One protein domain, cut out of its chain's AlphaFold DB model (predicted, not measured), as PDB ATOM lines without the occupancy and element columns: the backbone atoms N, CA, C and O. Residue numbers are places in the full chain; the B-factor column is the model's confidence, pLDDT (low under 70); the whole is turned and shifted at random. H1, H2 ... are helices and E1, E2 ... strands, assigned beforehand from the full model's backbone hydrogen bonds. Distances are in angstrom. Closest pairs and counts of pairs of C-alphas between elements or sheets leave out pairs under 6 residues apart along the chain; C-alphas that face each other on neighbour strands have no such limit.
ATOM      1  N   THR A 426       1.120  36.898  17.777       97.06
ATOM      2  CA  THR A 426       1.374  38.328  17.574       97.06
ATOM      3  C   THR A 426       0.042  39.058  17.563       97.06
ATOM      4  O   THR A 426      -0.839  38.696  16.779       97.06
ATOM      5  N   ILE A 427      -0.097  40.057  18.431       96.75
ATOM      6  CA  ILE A 427      -1.271  40.929  18.486       96.75
ATOM      7  C   ILE A 427      -0.910  42.354  18.076       96.75
ATOM      8  O   ILE A 427       0.228  42.795  18.258       96.75
ATOM      9  N   GLU A 428      -1.896  43.076  17.558       96.50
ATOM     10  CA  GLU A 428      -1.771  44.475  17.156       96.50
ATOM     11  C   GLU A 428      -2.642  45.360  18.046       96.50
ATOM     12  O   GLU A 428      -3.861  45.183  18.122       96.50
ATOM     13  N   MET A 429      -2.013  46.348  18.681       95.19
ATOM     14  CA  MET A 429      -2.695  47.435  19.375       95.19
ATOM     15  C   MET A 429      -2.866  48.587  18.385       95.19
ATOM     16  O   MET A 429      -1.874  49.160  17.938       95.19
ATOM     17  N   LYS A 430      -4.104  48.918  18.004       95.56
ATOM     18  CA  LYS A 430      -4.420  49.948  17.001       95.56
ATOM     19  C   LYS A 430      -5.129  51.158  17.596       95.56
ATOM     20  O   LYS A 430      -5.937  51.030  18.510       95.56
ATOM     21  N   LEU A 431      -4.891  52.328  17.018       95.06
ATOM     22  CA  LEU A 431      -5.648  53.549  17.272       95.06
ATOM     23  C   LEU A 431      -6.676  53.731  16.152       95.06
ATOM     24  O   LEU A 431      -6.320  53.879  14.982       95.06
ATOM     25  N   GLY A 432      -7.954  53.676  16.510       93.31
ATOM     26  CA  GLY A 432      -9.086  53.897  15.617       93.31
ATOM     27  C   GLY A 432      -9.638  55.317  15.720       93.31
ATOM     28  O   GLY A 432      -8.961  56.239  16.174       93.31
ATOM     29  N   ILE A 433     -10.897  55.487  15.317       93.69
ATOM     30  CA  ILE A 433     -11.577  56.786  15.304       93.69
ATOM     31  C   ILE A 433     -11.453  57.535  16.639       93.69
ATOM     32  O   ILE A 433     -11.694  56.985  17.718       93.69
ATOM     33  N   GLY A 434     -11.093  58.815  16.555       91.25
ATOM     34  CA  GLY A 434     -11.167  59.746  17.675       91.25
ATOM     35  C   GLY A 434     -10.109  59.572  18.772       91.25
ATOM     36  O   GLY A 434     -10.049  60.401  19.678       91.25
ATOM     37  N   ALA A 435      -9.279  58.527  18.713       93.25
ATOM     38  CA  ALA A 435      -8.270  58.216  19.722       93.25
ATOM     39  C   ALA A 435      -6.857  58.572  19.235       93.25
ATOM     40  O   ALA A 435      -6.502  58.339  18.080       93.25
ATOM     41  N   ARG A 436      -6.015  59.090  20.132       90.62
ATOM     42  CA  ARG A 436      -4.570  59.262  19.927       90.62
ATOM     43  C   ARG A 436      -3.798  58.753  21.142       90.62
ATOM     44  O   ARG A 436      -4.323  58.776  22.253       90.62
ATOM     45  N   ALA A 437      -2.555  58.332  20.947       87.69
ATOM     46  CA  ALA A 437      -1.658  58.020  22.059       87.69
ATOM     47  C   ALA A 437      -0.888  59.270  22.517       87.69
ATOM     48  O   ALA A 437      -0.623  60.174  21.715       87.69
ATOM     49  N   LYS A 438      -0.521  59.325  23.801       81.88
ATOM     50  CA  LYS A 438       0.228  60.439  24.413       81.88
ATOM     51  C   LYS A 438       1.741  60.369  24.121       81.88
ATOM     52  O   LYS A 438       2.559  60.424  25.034       81.88
ATOM     53  N   ASP A 439       2.087  60.300  22.838       76.19
ATOM     54  CA  ASP A 439       3.463  60.157  22.337       76.19
ATOM     55  C   ASP A 439       3.973  61.432  21.652       76.19
ATOM     56  O   ASP A 439       3.193  62.331  21.323       76.19
ATOM     57  N   ASN A 440       5.283  61.500  21.383       59.00
ATOM     58  CA  ASN A 440       5.893  62.559  20.575       59.00
ATOM     59  C   ASN A 440       6.776  61.959  19.453       59.00
ATOM     60  O   ASN A 440       7.789  61.340  19.778       59.00
ATOM     61  N   PRO A 441       6.444  62.129  18.155       66.00
ATOM     62  CA  PRO A 441       5.246  62.780  17.620       66.00
ATOM     63  C   PRO A 441       3.963  61.982  17.909       66.00
ATOM     64  O   PRO A 441       3.971  60.753  17.976       66.00
ATOM     65  N   LYS A 442       2.840  62.692  18.064       78.00
ATOM     66  CA  LYS A 442       1.540  62.092  18.404       78.00
ATOM     67  C   LYS A 442       1.045  61.191  17.271       78.00
ATOM     68  O   LYS A 442       0.738  61.677  16.185       78.00
ATOM     69  N   LYS A 443       0.887  59.892  17.540       85.75
ATOM     70  CA  LYS A 443       0.173  58.971  16.643       85.75
ATOM     71  C   LYS A 443      -1.335  59.153  16.817       85.75
ATOM     72  O   LYS A 443      -1.859  58.971  17.917       85.75
ATOM     73  N   ILE A 444      -2.020  59.516  15.737       87.75
ATOM     74  CA  ILE A 444      -3.471  59.732  15.700       87.75
ATOM     75  C   ILE A 444      -4.124  58.545  14.994       87.75
ATOM     76  O   ILE A 444      -3.641  58.102  13.955       87.75
ATOM     77  N   GLY A 445      -5.196  58.015  15.575       88.00
ATOM     78  CA  GLY A 445      -5.968  56.936  14.981       88.00
ATOM     79  C   GLY A 445      -6.840  57.391  13.815       88.00
ATOM     80  O   GLY A 445      -7.146  58.572  13.653       88.00
ATOM     81  N   ASN A 446      -7.247  56.434  12.989       90.50
ATOM     82  CA  ASN A 446      -8.059  56.670  11.798       90.50
ATOM     83  C   ASN A 446      -9.250  55.697  11.781       90.50
ATOM     84  O   ASN A 446      -9.157  54.581  12.292       90.50
ATOM     85  N   GLU A 447     -10.392  56.154  11.265       85.06
ATOM     86  CA  GLU A 447     -11.636  55.379  11.235       85.06
ATOM     87  C   GLU A 447     -11.610  54.257  10.194       85.06
ATOM     88  O   GLU A 447     -11.901  53.110  10.530       85.06
ATOM     89  N   GLU A 448     -11.230  54.583   8.958       87.19
ATOM     90  CA  GLU A 448     -11.194  53.648   7.831       87.19
ATOM     91  C   GLU A 448      -9.997  52.696   7.925       87.19
ATOM     92  O   GLU A 448     -10.120  51.504   7.657       87.19
ATOM     93  N   ASN A 449      -8.845  53.214   8.360       89.44
ATOM     94  CA  ASN A 449      -7.577  52.494   8.435       89.44
ATOM     95  C   ASN A 449      -6.924  52.660   9.820       89.44
ATOM     96  O   ASN A 449      -5.980  53.443   9.955       89.44
ATOM     97  N   PRO A 450      -7.394  51.946  10.867       93.56
ATOM     98  CA  PRO A 450      -6.834  52.054  12.213       93.56
ATOM     99  C   PRO A 450      -5.308  51.880  12.242       93.56
ATOM    100  O   PRO A 450      -4.759  50.932  11.676       93.56
ATOM    101  N   VAL A 451      -4.623  52.788  12.936       93.19
ATOM    102  CA  VAL A 451      -3.158  52.910  12.921       93.19
ATOM    103  C   VAL A 451      -2.543  51.963  13.944       93.19
ATOM    104  O   VAL A 451      -2.865  52.051  15.127       93.19
ATOM    105  N   VAL A 452      -1.630  51.080  13.526       93.56
ATOM    106  CA  VAL A 452      -0.878  50.218  14.455       93.56
ATOM    107  C   VAL A 452       0.013  51.079  15.348       93.56
ATOM    108  O   VAL A 452       0.895  51.801  14.881       93.56
ATOM    109  N   TYR A 453      -0.224  50.995  16.650       91.50
ATOM    110  CA  TYR A 453       0.547  51.693  17.662       91.50
ATOM    111  C   TYR A 453       1.770  50.878  18.086       91.50
ATOM    112  O   TYR A 453       2.898  51.356  17.950       91.50
ATOM    113  N   GLU A 454       1.531  49.648  18.548       91.88
ATOM    114  CA  GLU A 454       2.538  48.715  19.059       91.88
ATOM    115  C   GLU A 454       2.045  47.275  18.855       91.88
ATOM    116  O   GLU A 454       0.840  47.017  18.749       91.88
ATOM    117  N   THR A 455       2.977  46.330  18.793       95.06
ATOM    118  CA  THR A 455       2.687  44.899  18.689       95.06
ATOM    119  C   THR A 455       3.282  44.156  19.875       95.06
ATOM    120  O   THR A 455       4.298  44.562  20.437       95.06
ATOM    121  N   TYR A 456       2.634  43.062  20.264       94.69
ATOM    122  CA  TYR A 456       3.062  42.229  21.387       94.69
ATOM    123  C   TYR A 456       3.043  40.757  20.987       94.69
ATOM    124  O   TYR A 456       2.226  40.335  20.164       94.69
ATOM    125  N   LYS A 457       3.926  39.968  21.599       96.50
ATOM    126  CA  LYS A 457       3.881  38.505  21.580       96.50
ATOM    127  C   LYS A 457       3.167  38.037  22.838       96.50
ATOM    128  O   LYS A 457       3.584  38.359  23.946       96.50
ATOM    129  N   VAL A 458       2.080  37.294  22.669       97.00
ATOM    130  CA  VAL A 458       1.204  36.909  23.776       97.00
ATOM    131  C   VAL A 458       0.978  35.406  23.778       97.00
ATOM    132  O   VAL A 458       0.716  34.802  22.733       97.00
ATOM    133  N   LYS A 459       1.041  34.811  24.971       97.25
ATOM    134  CA  LYS A 459       0.676  33.416  25.197       97.25
ATOM    135  C   LYS A 459      -0.798  33.190  24.838       97.25
ATOM    136  O   LYS A 459      -1.657  33.914  25.365       97.25
ATOM    137  N   PRO A 460      -1.126  32.177  24.016       97.25
ATOM    138  CA  PRO A 460      -2.508  31.828  23.711       97.25
ATOM    139  C   PRO A 460      -3.366  31.664  24.972       97.25
ATOM    140  O   PRO A 460      -2.969  31.028  25.945       97.25
ATOM    141  N   GLY A 461      -4.567  32.235  24.957       96.69
ATOM    142  CA  GLY A 461      -5.510  32.187  26.071       96.69
ATOM    143  C   GLY A 461      -5.309  33.257  27.149       96.69
ATOM    144  O   GLY A 461      -6.096  33.292  28.097       96.69
ATOM    145  N   THR A 462      -4.315  34.139  27.023       97.69
ATOM    146  CA  THR A 462      -4.108  35.254  27.962       97.69
ATOM    147  C   THR A 462      -5.155  36.347  27.756       97.69
ATOM    148  O   THR A 462      -5.363  36.807  26.637       97.69
ATOM    149  N   ASP A 463      -5.803  36.784  28.839       97.06
ATOM    150  CA  ASP A 463      -6.708  37.940  28.847       97.06
ATOM    151  C   ASP A 463      -5.904  39.218  29.125       97.06
ATOM    152  O   ASP A 463      -5.535  39.492  30.270       97.06
ATOM    153  N   ILE A 464      -5.625  40.005  28.084       96.12
ATOM    154  CA  ILE A 464      -4.746  41.185  28.176       96.12
ATOM    155  C   ILE A 464      -5.366  42.361  28.944       96.12
ATOM    156  O   ILE A 464      -4.662  43.308  29.286       96.12
ATOM    157  N   LYS A 465      -6.673  42.307  29.239       94.50
ATOM    158  CA  LYS A 465      -7.356  43.297  30.083       94.50
ATOM    159  C   LYS A 465      -7.209  42.984  31.572       94.50
ATOM    160  O   LYS A 465      -7.391  43.870  32.400       94.50
ATOM    161  N   LYS A 466      -6.899  41.734  31.924       95.19
ATOM    162  CA  LYS A 466      -6.719  41.291  33.316       95.19
ATOM    163  C   LYS A 466      -5.265  41.014  33.667       95.19
ATOM    164  O   LYS A 466      -4.866  41.202  34.814       95.19
ATOM    165  N   TYR A 467      -4.493  40.526  32.704       95.56
ATOM    166  CA  TYR A 467      -3.119  40.124  32.928       95.56
ATOM    167  C   TYR A 467      -2.225  41.337  33.187       95.56
ATOM    168  O   TYR A 467      -2.155  42.257  32.373       95.56
ATOM    169  N   LYS A 468      -1.527  41.315  34.323       94.06
ATOM    170  CA  LYS A 468      -0.551  42.337  34.696       94.06
ATOM    171  C   LYS A 468       0.842  41.838  34.349       94.06
ATOM    172  O   LYS A 468       1.258  40.801  34.858       94.06
ATOM    173  N   VAL A 469       1.541  42.586  33.502       89.50
ATOM    174  CA  VAL A 469       2.928  42.290  33.131       89.50
ATOM    175  C   VAL A 469       3.813  42.577  34.333       89.50
ATOM    176  O   VAL A 469       3.675  43.625  34.963       89.50
ATOM    177  N   GLU A 470       4.729  41.673  34.656       82.19
ATOM    178  CA  GLU A 470       5.490  41.715  35.907       82.19
ATOM    179  C   GLU A 470       6.321  43.001  36.059       82.19
ATOM    180  O   GLU A 470       6.307  43.640  37.111       82.19
ATOM    181  N   ILE A 471       6.971  43.432  34.973       78.75
ATOM    182  CA  ILE A 471       7.801  44.647  34.940       78.75
ATOM    183  C   ILE A 471       6.943  45.916  35.043       78.75
ATOM    184  O   ILE A 471       7.340  46.880  35.694       78.75
ATOM    185  N   LEU A 472       5.763  45.923  34.416       82.44
ATOM    186  CA  LEU A 472       4.862  47.081  34.418       82.44
ATOM    187  C   LEU A 472       4.028  47.160  35.703       82.44
ATOM    188  O   LEU A 472       3.539  48.229  36.050       82.44
ATOM    189  N   LYS A 473       3.826  46.018  36.376       87.12
ATOM    190  CA  LYS A 473       2.845  45.810  37.456       87.12
ATOM    191  C   LYS A 473       1.412  46.217  37.073       87.12
ATOM    192  O   LYS A 473       0.554  46.379  37.942       87.12
ATOM    193  N   ASP A 474       1.143  46.322  35.774       92.00
ATOM    194  CA  ASP A 474      -0.126  46.741  35.186       92.00
ATOM    195  C   ASP A 474      -0.345  46.062  33.820       92.00
ATOM    196  O   ASP A 474       0.512  45.327  33.317       92.00
ATOM    197  N   THR A 475      -1.522  46.260  33.234       93.56
ATOM    198  CA  THR A 475      -1.901  45.731  31.922       93.56
ATOM    199  C   THR A 475      -1.225  46.509  30.794       93.56
ATOM    200  O   THR A 475      -0.988  47.716  30.892       93.56
ATOM    201  N   ILE A 476      -0.983  45.844  29.662       92.44
ATOM    202  CA  ILE A 476      -0.472  46.524  28.461       92.44
ATOM    203  C   ILE A 476      -1.445  47.575  27.907       92.44
ATOM    204  O   ILE A 476      -1.015  48.494  27.220       92.44
ATOM    205  N   LEU A 477      -2.740  47.480  28.236       91.81
ATOM    206  CA  LEU A 477      -3.741  48.472  27.843       91.81
ATOM    207  C   LEU A 477      -3.496  49.823  28.527       91.81
ATOM    208  O   LEU A 477      -3.635  50.861  27.885       91.81
ATOM    209  N   ASN A 478      -3.100  49.798  29.803       88.44
ATOM    210  CA  ASN A 478      -2.822  50.996  30.600       88.44
ATOM    211  C   ASN A 478      -1.442  51.599  30.302       88.44
ATOM    212  O   ASN A 478      -1.241  52.795  30.504       88.44
ATOM    213  N   LYS A 479      -0.502  50.799  29.772       85.06
ATOM    214  CA  LYS A 479       0.800  51.286  29.282       85.06
ATOM    215  C   LYS A 479       0.652  52.271  28.117       85.06
ATOM    216  O   LYS A 479       1.543  53.087  27.911       85.06
ATOM    217  N   ILE A 480      -0.443  52.193  27.360       86.12
ATOM    218  CA  ILE A 480      -0.713  53.068  26.216       86.12
ATOM    219  C   ILE A 480      -1.681  54.171  26.671       86.12
ATOM    220  O   ILE A 480      -2.897  53.976  26.601       86.12
ATOM    221  N   PRO A 481      -1.187  55.324  27.163       85.56
ATOM    222  CA  PRO A 481      -2.048  56.426  27.569       85.56
ATOM    223  C   PRO A 481      -2.819  56.964  26.362       85.56
ATOM    224  O   PRO A 481      -2.233  57.491  25.411       85.56
ATOM    225  N   LEU A 482      -4.143  56.839  26.413       91.12
ATOM    226  CA  LEU A 482      -5.042  57.320  25.372       91.12
ATOM    227  C   LEU A 482      -5.526  58.740  25.679       91.12
ATOM    228  O   LEU A 482      -5.917  59.052  26.802       91.12
ATOM    229  N   GLU A 483      -5.576  59.579  24.650       91.19
ATOM    230  CA  GLU A 483      -6.240  60.879  24.664       91.19
ATOM    231  C   GLU A 483      -7.254  60.951  23.516       91.19
ATOM    232  O   GLU A 483      -7.011  60.399  22.439       91.19
ATOM    233  N   PRO A 484      -8.390  61.637  23.696       92.19
ATOM    234  CA  PRO A 484      -9.257  61.946  22.575       92.19
ATOM    235  C   PRO A 484      -8.645  63.052  21.701       92.19
ATOM    236  O   PRO A 484      -7.946  63.948  22.186       92.19
ATOM    237  N   ILE A 485      -8.936  63.013  20.403       90.19
ATOM    238  CA  ILE A 485      -8.732  64.168  19.518       90.19
ATOM    239  C   ILE A 485      -9.867  65.189  19.700       90.19
ATOM    240  O   ILE A 485     -10.871  64.923  20.365       90.19
ATOM    241  N   GLU A 486      -9.712  66.374  19.114       90.25
ATOM    242  CA  GLU A 486     -10.744  67.412  19.160       90.25
ATOM    243  C   GLU A 486     -12.085  66.904  18.602       90.25
ATOM    244  O   GLU A 486     -12.128  66.189  17.605       90.25
ATOM    245  N   GLY A 487     -13.186  67.231  19.286       91.06
ATOM    246  CA  GLY A 487     -14.527  66.735  18.953       91.06
ATOM    247  C   GLY A 487     -14.867  65.335  19.485       91.06
ATOM    248  O   GLY A 487     -16.010  64.908  19.338       91.06
ATOM    249  N   TYR A 488     -13.932  64.641  20.148       94.19
ATOM    250  CA  TYR A 488     -14.144  63.307  20.726       94.19
ATOM    251  C   TYR A 488     -13.892  63.271  22.243       94.19
ATOM    252  O   TYR A 488     -13.270  64.168  22.813       94.19
ATOM    253  N   GLU A 489     -14.376  62.225  22.911       93.25
ATOM    254  CA  GLU A 489     -14.168  61.956  24.336       93.25
ATOM    255  C   GLU A 489     -14.112  60.448  24.643       93.25
ATOM    256  O   GLU A 489     -14.489  59.614  23.820       93.25
ATOM    257  N   ASN A 490     -13.623  60.103  25.839       91.69
ATOM    258  CA  ASN A 490     -13.636  58.747  26.409       91.69
ATOM    259  C   ASN A 490     -13.042  57.645  25.502       91.69
ATOM    260  O   ASN A 490     -13.747  56.697  25.148       91.69
ATOM    261  N   PRO A 491     -11.755  57.731  25.113       93.38
ATOM    262  CA  PRO A 491     -11.123  56.668  24.340       93.38
ATOM    263  C   PRO A 491     -11.048  55.361  25.147       93.38
ATOM    264  O   PRO A 491     -10.548  55.341  26.271       93.38
ATOM    265  N   VAL A 492     -11.513  54.256  24.560       93.00
ATOM    266  CA  VAL A 492     -11.531  52.923  25.181       93.00
ATOM    267  C   VAL A 492     -11.034  51.846  24.226       93.00
ATOM    268  O   VAL A 492     -11.278  51.897  23.020       93.00
ATOM    269  N   TRP A 493     -10.357  50.837  24.774       94.62
ATOM    270  CA  TRP A 493      -9.961  49.648  24.025       94.62
ATOM    271  C   TRP A 493     -11.164  48.740  23.751       94.62
ATOM    272  O   TRP A 493     -11.965  48.463  24.645       94.62
ATOM    273  N   THR A 494     -11.243  48.219  22.528       93.69
ATOM    274  CA  THR A 494     -12.175  47.164  22.106       93.69
ATOM    275  C   THR A 494     -11.423  46.045  21.403       93.69
ATOM    276  O   THR A 494     -10.401  46.290  20.764       93.69
ATOM    277  N   SER A 495     -11.949  44.831  21.476       94.56
ATOM    278  CA  SER A 495     -11.451  43.687  20.721       94.56
ATOM    279  C   SER A 495     -12.129  43.595  19.352       94.56
ATOM    280  O   SER A 495     -13.280  44.009  19.197       94.56
ATOM    281  N   GLN A 496     -11.451  43.004  18.365       92.12
ATOM    282  CA  GLN A 496     -12.084  42.640  17.092       92.12
ATOM    283  C   GLN A 496     -13.294  41.705  17.274       92.12
ATOM    284  O   GLN A 496     -14.215  41.738  16.464       92.12
ATOM    285  N   ASN A 497     -13.328  40.938  18.370       89.69
ATOM    286  CA  ASN A 497     -14.438  40.060  18.748       89.69
ATOM    287  C   ASN A 497     -15.365  40.709  19.800       89.69
ATOM    288  O   ASN A 497     -16.050  40.022  20.555       89.69
ATOM    289  N   GLY A 498     -15.384  42.043  19.884       87.56
ATOM    290  CA  GLY A 498     -16.243  42.799  20.793       87.56
ATOM    291  C   GLY A 498     -15.591  43.046  22.154       87.56
ATOM    292  O   GLY A 498     -14.676  43.862  22.276       87.56
ATOM    293  N   THR A 499     -16.095  42.388  23.199       87.69
ATOM    294  CA  THR A 499     -15.658  42.606  24.593       87.69
ATOM    295  C   THR A 499     -14.669  41.558  25.104       87.69
ATOM    296  O   THR A 499     -14.211  41.676  26.242       87.69
ATOM    297  N   ASP A 500     -14.318  40.561  24.289       93.69
ATOM    298  CA  ASP A 500     -13.385  39.499  24.666       93.69
ATOM    299  C   ASP A 500     -11.924  39.912  24.445       93.69
ATOM    300  O   ASP A 500     -11.474  40.102  23.313       93.69
ATOM    301  N   PHE A 501     -11.172  40.023  25.539       96.75
ATOM    302  CA  PHE A 501      -9.746  40.364  25.539       96.75
ATOM    303  C   PHE A 501      -8.828  39.142  25.620       96.75
ATOM    304  O   PHE A 501      -7.613  39.286  25.771       96.75
ATOM    305  N   LYS A 502      -9.388  37.935  25.521       97.44
ATOM    306  CA  LYS A 502      -8.615  36.702  25.485       97.44
ATOM    307  C   LYS A 502      -7.980  36.514  24.114       97.44
ATOM    308  O   LYS A 502      -8.672  36.443  23.103       97.44
ATOM    309  N   VAL A 503      -6.657  36.425  24.082       97.38
ATOM    310  CA  VAL A 503      -5.907  36.273  22.834       97.38
ATOM    311  C   VAL A 503      -6.004  34.843  22.322       97.38
ATOM    312  O   VAL A 503      -5.715  33.887  23.042       97.38
ATOM    313  N   ASP A 504      -6.344  34.697  21.048       96.00
ATOM    314  CA  ASP A 504      -6.274  33.434  20.320       96.00
ATOM    315  C   ASP A 504      -6.007  33.687  18.825       96.00
ATOM    316  O   ASP A 504      -5.773  34.817  18.392       96.00
ATOM    317  N   LYS A 505      -5.997  32.628  18.006       93.75
ATOM    318  CA  LYS A 505      -5.703  32.731  16.564       93.75
ATOM    319  C   LYS A 505      -6.714  33.603  15.798       93.75
ATOM    320  O   LYS A 505      -6.371  34.160  14.756       93.75
ATOM    321  N   ASN A 506      -7.927  33.739  16.324       94.50
ATOM    322  CA  ASN A 506      -9.051  34.485  15.772       94.50
ATOM    323  C   ASN A 506      -9.327  35.790  16.535       94.50
ATOM    324  O   ASN A 506     -10.288  36.475  16.196       94.50
ATOM    325  N   ASN A 507      -8.528  36.139  17.547       96.44
ATOM    326  CA  ASN A 507      -8.657  37.363  18.330       96.44
ATOM    327  C   ASN A 507      -7.284  38.009  18.555       96.44
ATOM    328  O   ASN A 507      -6.609  37.741  19.551       96.44
ATOM    329  N   ARG A 508      -6.841  38.813  17.579       97.06
ATOM    330  CA  ARG A 508      -5.455  39.321  17.508       97.06
ATOM    331  C   ARG A 508      -5.337  40.837  17.382       97.06
ATOM    332  O   ARG A 508      -4.233  41.358  17.488       97.06
ATOM    333  N   VAL A 509      -6.435  41.549  17.148       96.94
ATOM    334  CA  VAL A 509      -6.427  43.002  16.964       96.94
ATOM    335  C   VAL A 509      -7.291  43.657  18.028       96.94
ATOM    336  O   VAL A 509      -8.475  43.348  18.170       96.94
ATOM    337  N   PHE A 510      -6.694  44.606  18.741       96.38
ATOM    338  CA  PHE A 510      -7.355  45.410  19.761       96.38
ATOM    339  C   PHE A 510      -7.249  46.869  19.352       96.38
ATOM    340  O   PHE A 510      -6.167  47.353  19.038       96.38
ATOM    341  N   THR A 511      -8.377  47.569  19.293       95.75
ATOM    342  CA  THR A 511      -8.456  48.932  18.755       95.75
ATOM    343  C   THR A 511      -9.001  49.886  19.803       95.75
ATOM    344  O   THR A 511     -10.065  49.629  20.364       95.75
ATOM    345  N   ALA A 512      -8.299  50.987  20.050       95.19
ATOM    346  CA  ALA A 512      -8.786  52.095  20.855       95.19
ATOM    347  C   ALA A 512      -9.701  52.992  20.014       95.19
ATOM    348  O   ALA A 512      -9.316  53.403  18.920       95.19
ATOM    349  N   LYS A 513     -10.896  53.311  20.512       93.69
ATOM    350  CA  LYS A 513     -11.849  54.213  19.850       93.69
ATOM    351  C   LYS A 513     -12.413  55.206  20.855       93.69
ATOM    352  O   LYS A 513     -12.665  54.832  21.997       93.69
ATOM    353  N   ALA A 514     -12.623  56.444  20.426       93.62
ATOM    354  CA  ALA A 514     -13.307  57.477  21.199       93.62
ATOM    355  C   ALA A 514     -14.690  57.766  20.600       93.62
ATOM    356  O   ALA A 514     -14.940  57.490  19.423       93.62
ATOM    357  N   VAL A 515     -15.587  58.342  21.394       92.12
ATOM    358  CA  VAL A 515     -16.935  58.733  20.952       92.12
ATOM    359  C   VAL A 515     -16.970  60.220  20.609       92.12
ATOM    360  O   VAL A 515     -16.270  61.008  21.239       92.12
ATOM    361  N   LYS A 516     -17.748  60.623  19.596       91.44
ATOM    362  CA  LYS A 516     -17.952  62.051  19.293       91.44
ATOM    363  C   LYS A 516     -18.668  62.714  20.468       91.44
ATOM    364  O   LYS A 516     -19.642  62.158  20.971       91.44
ATOM    365  N   LYS A 517     -18.221  63.905  20.868       88.62
ATOM    366  CA  LYS A 517     -18.920  64.714  21.870       88.62
ATOM    367  C   LYS A 517     -20.309  65.041  21.336       88.62
ATOM    368  O   LYS A 517     -20.427  65.579  20.236       88.62
TER     369      LYS A 517
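What this domain is: This is residues 426 to 517 of the 637 residues of the protein "PUD domain-containing protein" of Anaerococcus lactolyticus ATCC 51172 (UniProt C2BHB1). A four-stranded sheet, E3, E1, E6 and E5, is curled like part of a barrel, with the short two-strand sheet E2 and E4 near the end where E1 ends and E5 begins. Long loops link E2 to E3, E3 to H1 and E5 to E6, and the short helix H1 only grazes the curled sheet. The printed part has 92 residues, with E1, E2, E3, H1, E4, E5 and E6 along the chain; it is mostly strand, though under half of the residues are in named elements. The order E3, E1, E6, E5 is mixed; E2 and E4 are antiparallel. The whole is compact, with a radius of gyration of the C-alphas of 12.8 A and spans of 37 by 27 by 20 A.

How they stand to each other: In the strongly twisted larger sheet, E1, residues 426 to 431, and E6, residues 509 to 516, are parallel inner strands at 12 degrees, with N 430 and O 510 2.8 A apart. Edge strand E3, residues 451 to 458, is antiparallel to E1 at 152 degrees, with N 429 and O 454 2.9 A apart. Edge strand E5, residues 488 to 495, forms an antiparallel hairpin with E6 at 156 degrees, with N 494 and O 511 2.8 A apart. E2, residues 435 to 437, and E4, residues 482 to 484, are antiparallel at 137 degrees, with N 436 and O 483 2.8 A apart. The closest C-alphas of E2 and E6, those of Ala 435 and Ala 514, are 5.3 A apart. H1, residues 476 to 479, grazes the larger sheet with residues 476 to 478; it is too short for an O i to N i+4 pair, and its one O i to N i+3 pair is within hydrogen-bond range. E3 and E5 are apart.

Where its parts are: E1 begins at C-alpha 426 (1.374, 38.328, 17.574) and is 16.8 A long. E3 and E5 are each 19.8 A long; E3 bends by 54 degrees at residue 454 and E5 by 53 degrees at residue 491. E6, 22.4 A long, ends at C-alpha 516 (-17.952, 62.051, 19.293).

The domain as a whole: The C-alphas farthest apart, those of Pro 460 and Gly 487, are 37.2 A apart. The links E2 to E3, E3 to H1 and E5 to E6 are long. The printed part has no cut, and its mean pLDDT is 91.3, with residues 440 to 441 under 70.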